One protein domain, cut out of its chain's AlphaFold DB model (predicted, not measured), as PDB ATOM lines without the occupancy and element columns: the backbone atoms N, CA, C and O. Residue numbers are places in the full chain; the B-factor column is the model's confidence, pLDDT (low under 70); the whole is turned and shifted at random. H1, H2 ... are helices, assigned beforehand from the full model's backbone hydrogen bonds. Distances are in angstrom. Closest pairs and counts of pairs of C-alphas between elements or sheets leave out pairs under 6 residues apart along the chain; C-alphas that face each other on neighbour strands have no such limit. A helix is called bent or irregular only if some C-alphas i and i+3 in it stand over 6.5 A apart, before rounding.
ATOM      1  N   GLU A 204     -60.021 -54.764  29.225       92.00
ATOM      2  CA  GLU A 204     -60.636 -53.942  28.171       92.00
ATOM      3  C   GLU A 204     -60.408 -52.437  28.369       92.00
ATOM      4  O   GLU A 204     -60.210 -51.707  27.397       92.00
ATOM      5  N   SER A 205     -60.360 -51.964  29.619       92.50
ATOM      6  CA  SER A 205     -60.115 -50.545  29.913       92.50
ATOM      7  C   SER A 205     -58.713 -50.122  29.485       92.50
ATOM      8  O   SER A 205     -58.533 -49.021  28.967       92.50
ATOM      9  N   PHE A 206     -57.723 -51.013  29.615       91.50
ATOM     10  CA  PHE A 206     -56.371 -50.765  29.121       91.50
ATOM     11  C   PHE A 206     -56.358 -50.548  27.605       91.50
ATOM     12  O   PHE A 206     -55.735 -49.598  27.128       91.50
ATOM     13  N   LYS A 207     -57.099 -51.369  26.849       91.00
ATOM     14  CA  LYS A 207     -57.261 -51.180  25.403       91.00
ATOM     15  C   LYS A 207     -57.905 -49.836  25.073       91.00
ATOM     16  O   LYS A 207     -57.361 -49.088  24.267       91.00
ATOM     17  N   VAL A 208     -59.035 -49.512  25.703       92.31
ATOM     18  CA  VAL A 208     -59.761 -48.257  25.441       92.31
ATOM     19  C   VAL A 208     -58.876 -47.038  25.714       92.31
ATOM     20  O   VAL A 208     -58.834 -46.103  24.908       92.31
ATOM     21  N   ILE A 209     -58.136 -47.056  26.824       91.31
ATOM     22  CA  ILE A 209     -57.193 -45.992  27.178       91.31
ATOM     23  C   ILE A 209     -56.037 -45.937  26.178       91.31
ATOM     24  O   ILE A 209     -55.718 -44.848  25.706       91.31
ATOM     25  N   GLY A 210     -55.449 -47.077  25.806       90.25
ATOM     26  CA  GLY A 210     -54.368 -47.151  24.822       90.25
ATOM     27  C   GLY A 210     -54.773 -46.616  23.445       90.25
ATOM     28  O   GLY A 210     -54.073 -45.773  22.884       90.25
ATOM     29  N   ASP A 211     -55.944 -47.015  22.943       88.38
ATOM     30  CA  ASP A 211     -56.496 -46.542  21.666       88.38
ATOM     31  C   ASP A 211     -56.792 -45.031  21.707       88.38
ATOM     32  O   ASP A 211     -56.567 -44.306  20.731       88.38
ATOM     33  N   THR A 212     -57.279 -44.530  22.847       91.19
ATOM     34  CA  THR A 212     -57.525 -43.096  23.068       91.19
ATOM     35  C   THR A 212     -56.220 -42.312  23.140       91.19
ATOM     36  O   THR A 212     -56.122 -41.228  22.560       91.19
ATOM     37  N   MET A 213     -55.213 -42.859  23.820       89.69
ATOM     38  CA  MET A 213     -53.892 -42.258  23.933       89.69
ATOM     39  C   MET A 213     -53.228 -42.160  22.565       89.69
ATOM     40  O   MET A 213     -52.795 -41.076  22.191       89.69
ATOM     41  N   TYR A 214     -53.209 -43.242  21.784       84.25
ATOM     42  CA  TYR A 214     -52.608 -43.239  20.450       84.25
ATOM     43  C   TYR A 214     -53.185 -42.127  19.558       84.25
ATOM     44  O   TYR A 214     -52.438 -41.397  18.911       84.25
ATOM     45  N   LYS A 215     -54.512 -41.945  19.570       85.19
ATOM     46  CA  LYS A 215     -55.194 -40.925  18.754       85.19
ATOM     47  C   LYS A 215     -54.907 -39.491  19.193       85.19
ATOM     48  O   LYS A 215     -54.940 -38.587  18.362       85.19
ATOM     49  N   ASN A 216     -54.681 -39.268  20.487       87.31
ATOM     50  CA  ASN A 216     -54.664 -37.923  21.059       87.31
ATOM     51  C   ASN A 216     -53.277 -37.449  21.500       87.31
ATOM     52  O   ASN A 216     -53.077 -36.238  21.579       87.31
ATOM     53  N   ILE A 217     -52.311 -38.347  21.733       84.62
ATOM     54  CA  ILE A 217     -51.045 -38.004  22.397       84.62
ATOM     55  C   ILE A 217     -50.273 -36.910  21.664       84.62
ATOM     56  O   ILE A 217     -49.803 -35.981  22.305       84.62
ATOM     57  N   GLY A 218     -50.209 -36.937  20.329       82.88
ATOM     58  CA  GLY A 218     -49.526 -35.890  19.560       82.88
ATOM     59  C   GLY A 218     -50.123 -34.497  19.799       82.88
ATOM     60  O   GLY A 218     -49.400 -33.545  20.088       82.88
ATOM     61  N   LYS A 219     -51.458 -34.390  19.768       85.31
ATOM     62  CA  LYS A 219     -52.174 -33.146  20.089       85.31
ATOM     63  C   LYS A 219     -51.970 -32.760  21.551       85.31
ATOM     64  O   LYS A 219     -51.715 -31.597  21.847       85.31
ATOM     65  N   ASP A 220     -52.106 -33.723  22.456       86.06
ATOM     66  CA  ASP A 220     -52.042 -33.505  23.896       86.06
ATOM     67  C   ASP A 220     -50.666 -33.070  24.382       86.06
ATOM     68  O   ASP A 220     -50.601 -32.308  25.346       86.06
ATOM     69  N   MET A 221     -49.612 -33.518  23.702       83.19
ATOM     70  CA  MET A 221     -48.237 -33.057  23.865       83.19
ATOM     71  C   MET A 221     -48.084 -31.617  23.369       83.19
ATOM     72  O   MET A 221     -47.532 -30.777  24.069       83.19
ATOM     73  N   PHE A 222     -48.625 -31.287  22.194       82.06
ATOM     74  CA  PHE A 222     -48.494 -29.937  21.635       82.06
ATOM     75  C   PHE A 222     -49.144 -28.847  22.501       82.06
ATOM     76  O   PHE A 222     -48.652 -27.727  22.558       82.06
ATOM     77  N   ILE A 223     -50.240 -29.174  23.191       83.94
ATOM     78  CA  ILE A 223     -50.969 -28.223  24.047       83.94
ATOM     79  C   ILE A 223     -50.612 -28.328  25.538       83.94
ATOM     80  O   ILE A 223     -51.185 -27.601  26.349       83.94
ATOM     81  N   SER A 224     -49.756 -29.275  25.931       80.75
ATOM     82  CA  SER A 224     -49.401 -29.497  27.334       80.75
ATOM     83  C   SER A 224     -48.311 -28.527  27.778       80.75
ATOM     84  O   SER A 224     -47.263 -28.409  27.144       80.75
ATOM     85  N   SER A 225     -48.540 -27.876  28.920       82.12
ATOM     86  CA  SER A 225     -47.551 -27.012  29.575       82.12
ATOM     87  C   SER A 225     -46.286 -27.765  29.993       82.12
ATOM     88  O   SER A 225     -45.206 -27.187  30.061       82.12
ATOM     89  N   GLU A 226     -46.402 -29.065  30.269       81.00
ATOM     90  CA  GLU A 226     -45.288 -29.940  30.623       81.00
ATOM     91  C   GLU A 226     -44.319 -30.124  29.453       81.00
ATOM     92  O   GLU A 226     -43.133 -30.360  29.673       81.00
ATOM     93  N   THR A 227     -44.810 -30.017  28.216       80.50
ATOM     94  CA  THR A 227     -44.030 -30.323  27.012       80.50
ATOM     95  C   THR A 227     -43.794 -29.126  26.099       80.50
ATOM     96  O   THR A 227     -42.955 -29.202  25.203       80.50
ATOM     97  N   GLU A 228     -44.449 -27.997  26.375       82.62
ATOM     98  CA  GLU A 228     -44.358 -26.742  25.622       82.62
ATOM     99  C   GLU A 228     -42.908 -26.299  25.365       82.62
ATOM    100  O   GLU A 228     -42.535 -26.027  24.225       82.62
ATOM    101  N   ASN A 229     -42.065 -26.301  26.402       81.81
ATOM    102  CA  ASN A 229     -40.668 -25.855  26.305       81.81
ATOM    103  C   ASN A 229     -39.790 -26.753  25.420       81.81
ATOM    104  O   ASN A 229     -38.732 -26.317  24.972       81.81
ATOM    105  N   TYR A 230     -40.206 -27.999  25.182       84.00
ATOM    106  CA  TYR A 230     -39.468 -28.951  24.354       84.00
ATOM    107  C   TYR A 230     -39.980 -28.984  22.912       84.00
ATOM    108  O   TYR A 230     -39.223 -29.334  22.014       84.00
ATOM    109  N   LEU A 231     -41.247 -28.616  22.686       80.12
ATOM    110  CA  LEU A 231     -41.872 -28.596  21.358       80.12
ATOM    111  C   LEU A 231     -41.734 -27.236  20.663       80.12
ATOM    112  O   LEU A 231     -41.619 -27.187  19.441       80.12
ATOM    113  N   ASN A 232     -41.652 -26.142  21.425       81.75
ATOM    114  CA  ASN A 232     -41.307 -24.807  20.923       81.75
ATOM    115  C   ASN A 232     -39.784 -24.602  20.866       81.75
ATOM    116  O   ASN A 232     -39.248 -23.583  21.308       81.75
ATOM    117  N   LEU A 233     -39.082 -25.604  20.341       83.56
ATOM    118  CA  LEU A 233     -37.631 -25.632  20.278       83.56
ATOM    119  C   LEU A 233     -37.109 -24.601  19.277       83.56
ATOM    120  O   LEU A 233     -37.445 -24.640  18.092       83.56
ATOM    121  N   LYS A 234     -36.244 -23.694  19.729       86.25
ATOM    122  CA  LYS A 234     -35.562 -22.767  18.825       86.25
ATOM    123  C   LYS A 234     -34.289 -23.414  18.310       86.25
ATOM    124  O   LYS A 234     -33.484 -23.919  19.086       86.25
ATOM    125  N   TRP A 235     -34.060 -23.319  17.000       87.62
ATOM    126  CA  TRP A 235     -32.828 -23.815  16.380       87.62
ATOM    127  C   TRP A 235     -31.569 -23.245  17.044       87.62
ATOM    128  O   TRP A 235     -30.612 -23.976  17.284       87.62
ATOM    129  N   SER A 236     -31.600 -21.965  17.433       88.88
ATOM    130  CA  SER A 236     -30.513 -21.299  18.164       88.88
ATOM    131  C   SER A 236     -30.054 -22.039  19.416       88.88
ATOM    132  O   SER A 236     -28.893 -21.914  19.790       88.88
ATOM    133  N   ASP A 237     -30.950 -22.797  20.044       87.44
ATOM    134  CA  ASP A 237     -30.722 -23.412  21.348       87.44
ATOM    135  C   ASP A 237     -30.076 -24.800  21.213       87.44
ATOM    136  O   ASP A 237     -29.530 -25.323  22.182       87.44
ATOM    137  N   ILE A 238     -30.109 -25.390  20.010       88.50
ATOM    138  CA  ILE A 238     -29.631 -26.758  19.752       88.50
ATOM    139  C   ILE A 238     -28.649 -26.882  18.589       88.50
ATOM    140  O   ILE A 238     -28.028 -27.930  18.438       88.50
ATOM    141  N   LYS A 239     -28.481 -25.843  17.764       87.25
ATOM    142  CA  LYS A 239     -27.666 -25.921  16.545       87.25
ATOM    143  C   LYS A 239     -26.189 -26.223  16.789       87.25
ATOM    144  O   LYS A 239     -25.526 -26.746  15.899       87.25
ATOM    145  N   GLY A 240     -25.663 -25.910  17.976       86.19
ATOM    146  CA  GLY A 240     -24.228 -25.996  18.243       86.19
ATOM    147  C   GLY A 240     -23.443 -25.133  17.251       86.19
ATOM    148  O   GLY A 240     -23.751 -23.953  17.089       86.19
ATOM    149  N   ASP A 241     -22.481 -25.744  16.560       87.81
ATOM    150  CA  ASP A 241     -21.668 -25.088  15.527       87.81
ATOM    151  C   ASP A 241     -22.323 -25.102  14.127       87.81
ATOM    152  O   ASP A 241     -21.744 -24.586  13.168       87.81
ATOM    153  N   ASN A 242     -23.523 -25.682  13.983       86.50
ATOM    154  CA  ASN A 242     -24.215 -25.773  12.697       86.50
ATOM    155  C   ASN A 242     -24.764 -24.413  12.237       86.50
ATOM    156  O   ASN A 242     -25.061 -23.507  13.025       86.50
ATOM    157  N   SER A 243     -24.944 -24.291  10.924       88.50
ATOM    158  CA  SER A 243     -25.470 -23.084  10.294       88.50
ATOM    159  C   SER A 243     -26.983 -22.943  10.497       88.50
ATOM    160  O   SER A 243     -27.692 -23.909  10.784       88.50
ATOM    161  N   ASP A 244     -27.520 -21.734  10.313       88.44
ATOM    162  CA  ASP A 244     -28.977 -21.528  10.356       88.44
ATOM    163  C   ASP A 244     -29.700 -22.214   9.184       88.44
ATOM    164  O   ASP A 244     -30.861 -22.589   9.318       88.44
ATOM    165  N   SER A 245     -29.019 -22.435   8.053       84.69
ATOM    166  CA  SER A 245     -29.575 -23.183   6.918       84.69
ATOM    167  C   SER A 245     -29.820 -24.659   7.227       84.69
ATOM    168  O   SER A 245     -30.733 -25.250   6.652       84.69
ATOM    169  N   ASP A 246     -29.077 -25.243   8.172       83.38
ATOM    170  CA  ASP A 246     -29.234 -26.655   8.545       83.38
ATOM    171  C   ASP A 246     -30.561 -26.919   9.276       83.38
ATOM    172  O   ASP A 246     -31.025 -28.058   9.343       83.38
ATOM    173  N   ALA A 247     -31.228 -25.864   9.763       79.25
ATOM    174  CA  ALA A 247     -32.567 -25.946  10.344       79.25
ATOM    175  C   ALA A 247     -33.635 -26.423   9.345       79.25
ATOM    176  O   ALA A 247     -34.673 -26.927   9.763       79.25
ATOM    177  N   TYR A 248     -33.398 -26.252   8.039       76.69
ATOM    178  CA  TYR A 248     -34.369 -26.549   6.980       76.69
ATOM    179  C   TYR A 248     -34.137 -27.905   6.302       76.69
ATOM    180  O   TYR A 248     -34.831 -28.236   5.341       76.69
ATOM    181  N   LEU A 249     -33.157 -28.686   6.761       73.12
ATOM    182  CA  LEU A 249     -32.903 -30.022   6.229       73.12
ATOM    183  C   LEU A 249     -33.966 -31.007   6.734       73.12
ATOM    184  O   LEU A 249     -34.308 -31.013   7.913       73.12
ATOM    185  N   ASN A 250     -34.432 -31.892   5.847       61.62
ATOM    186  CA  ASN A 250     -35.429 -32.926   6.169       61.62
ATOM    187  C   ASN A 250     -34.965 -33.897   7.276       61.62
ATOM    188  O   ASN A 250     -35.790 -34.532   7.923       61.62
ATOM    189  N   SER A 251     -33.654 -34.014   7.495       64.69
ATOM    190  CA  SER A 251     -33.059 -34.737   8.618       64.69
ATOM    191  C   SER A 251     -31.986 -33.869   9.255       64.69
ATOM    192  O   SER A 251     -31.116 -33.344   8.560       64.69
ATOM    193  N   ASN A 252     -32.048 -33.728  10.577       74.69
ATOM    194  CA  ASN A 252     -31.156 -32.874  11.340       74.69
ATOM    195  C   ASN A 252     -30.642 -33.636  12.566       74.69
ATOM    196  O   ASN A 252     -31.395 -33.935  13.499       74.69
ATOM    197  N   ASP A 253     -29.345 -33.940  12.563       82.94
ATOM    198  CA  ASP A 253     -28.712 -34.716  13.628       82.94
ATOM    199  C   ASP A 253     -28.788 -34.018  14.992       82.94
ATOM    200  O   ASP A 253     -28.848 -34.701  16.012       82.94
ATOM    201  N   GLN A 254     -28.859 -32.683  15.036       85.75
ATOM    202  CA  GLN A 254     -29.019 -31.949  16.295       85.75
ATOM    203  C   GLN A 254     -30.434 -32.077  16.856       85.75
ATOM    204  O   GLN A 254     -30.587 -32.251  18.062       85.75
ATOM    205  N   LEU A 255     -31.471 -32.062  16.006       82.31
ATOM    206  CA  LEU A 255     -32.841 -32.361  16.447       82.31
ATOM    207  C   LEU A 255     -32.938 -33.793  16.979       82.31
ATOM    208  O   LEU A 255     -33.476 -34.018  18.066       82.31
ATOM    209  N   LYS A 256     -32.359 -34.750  16.247       83.12
ATOM    210  CA  LYS A 256     -32.297 -36.153  16.669       83.12
ATOM    211  C   LYS A 256     -31.597 -36.296  18.017       83.12
ATOM    212  O   LYS A 256     -32.134 -36.931  18.924       83.12
ATOM    213  N   LYS A 257     -30.422 -35.681  18.155       85.25
ATOM    214  CA  LYS A 257     -29.642 -35.675  19.391       85.25
ATOM    215  C   LYS A 257     -30.432 -35.065  20.542       85.25
ATOM    216  O   LYS A 257     -30.539 -35.691  21.591       85.25
ATOM    217  N   TYR A 258     -31.026 -33.891  20.332       87.19
ATOM    218  CA  TYR A 258     -31.803 -33.193  21.346       87.19
ATOM    219  C   TYR A 258     -32.897 -34.087  21.926       87.19
ATOM    220  O   TYR A 258     -32.903 -34.336  23.125       87.19
ATOM    221  N   TYR A 259     -33.791 -34.625  21.096       83.81
ATOM    222  CA  TYR A 259     -34.919 -35.404  21.610       83.81
ATOM    223  C   TYR A 259     -34.508 -36.763  22.185       83.81
ATOM    224  O   TYR A 259     -35.149 -37.234  23.121       83.81
ATOM    225  N   ASN A 260     -33.445 -37.387  21.670       82.06
ATOM    226  CA  ASN A 260     -32.983 -38.685  22.166       82.06
ATOM    227  C   ASN A 260     -32.179 -38.590  23.470       82.06
ATOM    228  O   ASN A 260     -32.228 -39.515  24.280       82.06
ATOM    229  N   GLU A 261     -31.439 -37.500  23.681       85.81
ATOM    230  CA  GLU A 261     -30.582 -37.315  24.862       85.81
ATOM    231  C   GLU A 261     -31.245 -36.462  25.961       85.81
ATOM    232  O   GLU A 261     -30.774 -36.439  27.101       85.81
ATOM    233  N   ASN A 262     -32.354 -35.776  25.665       85.62
ATOM    234  CA  ASN A 262     -33.058 -34.933  26.629       85.62
ATOM    235  C   ASN A 262     -33.964 -35.756  27.558       85.62
ATOM    236  O   ASN A 262     -35.164 -35.911  27.329       85.62
ATOM    237  N   ASN A 263     -33.392 -36.226  28.669       85.06
ATOM    238  CA  ASN A 263     -34.132 -36.962  29.699       85.06
ATOM    239  C   ASN A 263     -35.333 -36.181  30.256       85.06
ATOM    240  O   ASN A 263     -36.350 -36.791  30.562       85.06
ATOM    241  N   ALA A 264     -35.247 -34.852  30.361       86.81
ATOM    242  CA  ALA A 264     -36.338 -34.047  30.905       86.81
ATOM    243  C   ALA A 264     -37.555 -34.024  29.964       86.81
ATOM    244  O   ALA A 264     -38.698 -34.075  30.423       86.81
ATOM    245  N   PHE A 265     -37.321 -34.025  28.647       84.56
ATOM    246  CA  PHE A 265     -38.384 -34.221  27.664       84.56
ATOM    247  C   PHE A 265     -39.012 -35.613  27.796       84.56
ATOM    248  O   PHE A 265     -40.234 -35.725  27.894       84.56
ATOM    249  N   SER A 266     -38.189 -36.662  27.875       82.31
ATOM    250  CA  SER A 266     -38.643 -38.045  28.079       82.31
ATOM    251  C   SER A 266     -39.493 -38.190  29.348       82.31
ATOM    252  O   SER A 266     -40.578 -38.766  29.327       82.31
ATOM    253  N   GLU A 267     -39.051 -37.623  30.467       84.44
ATOM    254  CA  GLU A 267     -39.800 -37.630  31.726       84.44
ATOM    255  C   GLU A 267     -41.122 -36.863  31.608       84.44
ATOM    256  O   GLU A 267     -42.152 -37.334  32.090       84.44
ATOM    257  N   SER A 268     -41.122 -35.720  30.918       85.38
ATOM    258  CA  SER A 268     -42.328 -34.913  30.693       85.38
ATOM    259  C   SER A 268     -43.344 -35.630  29.799       85.38
ATOM    260  O   SER A 268     -44.547 -35.588  30.070       85.38
ATOM    261  N   LEU A 269     -42.874 -36.358  28.785       84.00
ATOM    262  CA  LEU A 269     -43.702 -37.205  27.928       84.00
ATOM    263  C   LEU A 269     -44.310 -38.377  28.719       84.00
ATOM    264  O   LEU A 269     -45.525 -38.571  28.663       84.00
ATOM    265  N   ILE A 270     -43.520 -39.100  29.528       83.19
ATOM    266  CA  ILE A 270     -44.045 -40.158  30.420       83.19
ATOM    267  C   ILE A 270     -45.085 -39.589  31.375       83.19
ATOM    268  O   ILE A 270     -46.153 -40.177  31.550       83.19
ATOM    269  N   LYS A 271     -44.772 -38.457  32.010       84.94
ATOM    270  CA  LYS A 271     -45.664 -37.821  32.972       84.94
ATOM    271  C   LYS A 271     -46.989 -37.456  32.314       84.94
ATOM    272  O   LYS A 271     -48.032 -37.796  32.859       84.94
ATOM    273  N   THR A 272     -46.947 -36.855  31.127       86.44
ATOM    274  CA  THR A 272     -48.147 -36.511  30.352       86.44
ATOM    275  C   THR A 272     -48.970 -37.754  30.034       86.44
ATOM    276  O   THR A 272     -50.175 -37.763  30.283       86.44
ATOM    277  N   ILE A 273     -48.328 -38.830  29.562       87.19
ATOM    278  CA  ILE A 273     -49.001 -40.105  29.285       87.19
ATOM    279  C   ILE A 273     -49.669 -40.655  30.553       87.19
ATOM    280  O   ILE A 273     -50.852 -41.007  30.550       87.19
ATOM    281  N   LYS A 274     -48.924 -40.710  31.661       86.44
ATOM    282  CA  LYS A 274     -49.416 -41.247  32.927       86.44
ATOM    283  C   LYS A 274     -50.580 -40.419  33.457       86.44
ATOM    284  O   LYS A 274     -51.639 -40.980  33.712       86.44
ATOM    285  N   ASP A 275     -50.394 -39.111  33.607       89.12
ATOM    286  CA  ASP A 275     -51.369 -38.222  34.240       89.12
ATOM    287  C   ASP A 275     -52.643 -38.059  33.401       89.12
ATOM    288  O   ASP A 275     -53.732 -38.076  33.977       89.12
ATOM    289  N   LYS A 276     -52.540 -37.934  32.067       90.25
ATOM    290  CA  LYS A 276     -53.721 -37.733  31.208       90.25
ATOM    291  C   LYS A 276     -54.502 -39.012  30.922       90.25
ATOM    292  O   LYS A 276     -55.721 -38.933  30.794       90.25
ATOM    293  N   TYR A 277     -53.835 -40.161  30.794       89.94
ATOM    294  CA  TYR A 277     -54.485 -41.364  30.259       89.94
ATOM    295  C   TYR A 277     -54.616 -42.490  31.276       89.94
ATOM    296  O   TYR A 277     -55.697 -43.050  31.427       89.94
ATOM    297  N   PHE A 278     -53.544 -42.825  31.992       88.94
ATOM    298  CA  PHE A 278     -53.519 -44.069  32.763       88.94
ATOM    299  C   PHE A 278     -53.755 -43.901  34.263       88.94
ATOM    300  O   PHE A 278     -54.155 -44.854  34.916       88.94
ATOM    301  N   LYS A 279     -53.537 -42.715  34.837       90.00
ATOM    302  CA  LYS A 279     -53.563 -42.494  36.292       90.00
ATOM    303  C   LYS A 279     -54.885 -42.855  36.963       90.00
ATOM    304  O   LYS A 279     -54.860 -43.303  38.105       90.00
ATOM    305  N   ASN A 280     -56.008 -42.639  36.280       90.44
ATOM    306  CA  ASN A 280     -57.330 -42.858  36.865       90.44
ATOM    307  C   ASN A 280     -57.640 -44.353  37.029       90.44
ATOM    308  O   ASN A 280     -58.070 -44.759  38.104       90.44
ATOM    309  N   GLU A 281     -57.365 -45.165  36.006       88.25
ATOM    310  CA  GLU A 281     -57.647 -46.610  36.024       88.25
ATOM    311  C   GLU A 281     -56.461 -47.446  36.532       88.25
ATOM    312  O   GLU A 281     -56.635 -48.512  37.118       88.25
ATOM    313  N   PHE A 282     -55.233 -46.955  36.350       87.31
ATOM    314  CA  PHE A 282     -53.987 -47.665  36.649       87.31
ATOM    315  C   PHE A 282     -53.000 -46.784  37.441       87.31
ATOM    316  O   PHE A 282     -51.878 -46.524  36.991       87.31
ATOM    317  N   PRO A 283     -53.367 -46.319  38.651       83.62
ATOM    318  CA  PRO A 283     -52.574 -45.350  39.415       83.62
ATOM    319  C   PRO A 283     -51.175 -45.859  39.792       83.62
ATOM    320  O   PRO A 283     -50.224 -45.077  39.887       83.62
ATOM    321  N   THR A 284     -51.037 -47.171  39.989       82.19
ATOM    322  CA  THR A 284     -49.776 -47.825  40.363       82.19
ATOM    323  C   THR A 284     -48.967 -48.308  39.165       82.19
ATOM    324  O   THR A 284     -47.900 -48.876  39.372       82.19
ATOM    325  N   MET A 285     -49.442 -48.105  37.931       81.38
ATOM    326  CA  MET A 285     -48.692 -48.519  36.751       81.38
ATOM    327  C   MET A 285     -47.421 -47.677  36.608       81.38
ATOM    328  O   MET A 285     -47.422 -46.440  36.732       81.38
ATOM    329  N   GLU A 286     -46.322 -48.371  36.351       75.94
ATOM    330  CA  GLU A 286     -45.035 -47.774  36.033       75.94
ATOM    331  C   GLU A 286     -44.877 -47.723  34.515       75.94
ATOM    332  O   GLU A 286     -45.066 -48.719  33.822       75.94
ATOM    333  N   ILE A 287     -44.547 -46.542  33.998       73.56
ATOM    334  CA  ILE A 287     -44.275 -46.313  32.580       73.56
ATOM    335  C   ILE A 287     -42.822 -45.869  32.489       73.56
ATOM    336  O   ILE A 287     -42.410 -44.961  33.210       73.56
ATOM    337  N   GLY A 288     -42.055 -46.513  31.616       66.50
ATOM    338  CA  GLY A 288     -40.653 -46.196  31.378       66.50
ATOM    339  C   GLY A 288     -40.357 -46.041  29.892       66.50
ATOM    340  O   GLY A 288     -41.073 -46.571  29.044       66.50
ATOM    341  N   PHE A 289     -39.273 -45.331  29.588       62.56
ATOM    342  CA  PHE A 289     -38.712 -45.255  28.245       62.56
ATOM    343  C   PHE A 289     -37.633 -46.321  28.072       62.56
ATOM    344  O   PHE A 289     -36.679 -46.365  28.849       62.56
ATOM    345  N   ASN A 290     -37.746 -47.139  27.022       58.19
ATOM    346  CA  ASN A 290     -36.588 -47.854  26.494       58.19
ATOM    347  C   ASN A 290     -35.874 -46.924  25.497       58.19
ATOM    348  O   ASN A 290     -36.513 -46.356  24.611       58.19
ATOM    349  N   LYS A 291     -34.569 -46.714  25.695       53.25
ATOM    350  CA  LYS A 291     -33.759 -45.605  25.151       53.25
ATOM    351  C   LYS A 291     -33.473 -45.661  23.644       53.25
ATOM    352  O   LYS A 291     -32.631 -44.904  23.175       53.25
ATOM    353  N   GLU A 292     -34.117 -46.535  22.877       52.81
ATOM    354  CA  GLU A 292     -33.657 -46.812  21.511       52.81
ATOM    355  C   GLU A 292     -33.770 -45.612  20.557       52.81
ATOM    356  O   GLU A 292     -32.854 -45.419  19.768       52.81
ATOM    357  N   SER A 293     -34.818 -44.780  20.649       57.91
ATOM    358  CA  SER A 293     -34.904 -43.439  20.027       57.91
ATOM    359  C   SER A 293     -36.304 -42.849  20.255       57.91
ATOM    360  O   SER A 293     -37.294 -43.541  20.005       57.91
ATOM    361  N   ILE A 294     -36.418 -41.578  20.660       64.38
ATOM    362  CA  ILE A 294     -37.695 -40.831  20.640       64.38
ATOM    363  C   ILE A 294     -37.892 -40.165  19.274       64.38
ATOM    364  O   ILE A 294     -38.994 -40.177  18.728       64.38
ATOM    365  N   TYR A 295     -36.818 -39.635  18.688       60.47
ATOM    366  CA  TYR A 295     -36.838 -39.051  17.353       60.47
ATOM    367  C   TYR A 295     -36.841 -40.146  16.281       60.47
ATOM    368  O   TYR A 295     -36.010 -41.058  16.310       60.47
ATOM    369  N   ARG A 296     -37.753 -40.049  15.315       61.72
ATOM    370  CA  ARG A 296     -37.812 -40.924  14.137       61.72
ATOM    371  C   ARG A 296     -37.852 -40.038  12.887       61.72
ATOM    372  O   ARG A 296     -38.627 -39.087  12.866       61.72
ATOM    373  N   THR A 297     -36.977 -40.319  11.919       47.25
ATOM    374  CA  THR A 297     -36.957 -39.729  10.564       47.25
ATOM    375  C   THR A 297     -37.803 -40.544   9.614       47.25
ATOM    376  O   THR A 297     -37.659 -41.788   9.693       47.25
TER     377      THR A 297
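This is residues 204 to 297 of the 297 residues of an uncharacterized protein of Spiroplasma floricola 23-6 (UniProt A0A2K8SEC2). The model is a loose rod: at one end, H1 and H6 make a V, meeting where H1 starts and H6 ends, and at the other end the short helices H3, H4 and H5 cluster. H2 lies between, and the tail, residues 279 to 297, folds back from the end of H6 toward H5. The printed part has 94 residues with six named helices, H1 to H6 in order, and no named strand: all helix. The radius of gyration of the C-alphas is 15.4 A, and the spans are 49 by 22 by 22 A.

H1, residues 204 to 222, begins at C-alpha 204 (-60.636, -53.942, 28.171) and is 27.7 A long. It has a kink of 55 degrees near residue 216 and is irregular: C-alphas 215 and 218 are 7.6 A apart. H2 is residues 228 to 231, H3 235 to 238 and H4 244 to 248. H5, residues 253 to 261, measures 11.7 A. H6, residues 263 to 278, measures 20.9 A and ends at C-alpha 278 (-53.519, -44.069, 32.763).

H1 and H6 touch at a steep tilt of 47 degrees, opposite ways; their closest C-alphas, of Ile 209 and Tyr 277, are 6.2 A apart. H1, with residues 221 to 222 alone, only just touches H2, and only at the corner, with 3 pairs of C-alphas within 8 A; the closest are Phe 222 and Glu 228, 6.6 A. H3 only just touches H5, with 3 pairs, C-alphas of Ile 238 and Gln 254 closest at 6.3 A, and only just touches H4, also with 3 pairs, Trp 235 and Ala 247 closest at 6.4 A. H5 and H6 are close but not clearly touching. In H5 and H6 every O i to N i+4 pair is within hydrogen-bond range; in H1 13 of 15 are, in H4 0 of 1 but 2 of 2 O i to N i+3 pairs, and H2 and H3 are too short for an i+4 pair.

The two C-alphas farthest apart, of Glu 204 and Asp 241, are 50.1 A apart. The printed part has no cut, and the five links between helices are tight. The pLDDT is under 70 at residues 250 to 251 and 288 to 297.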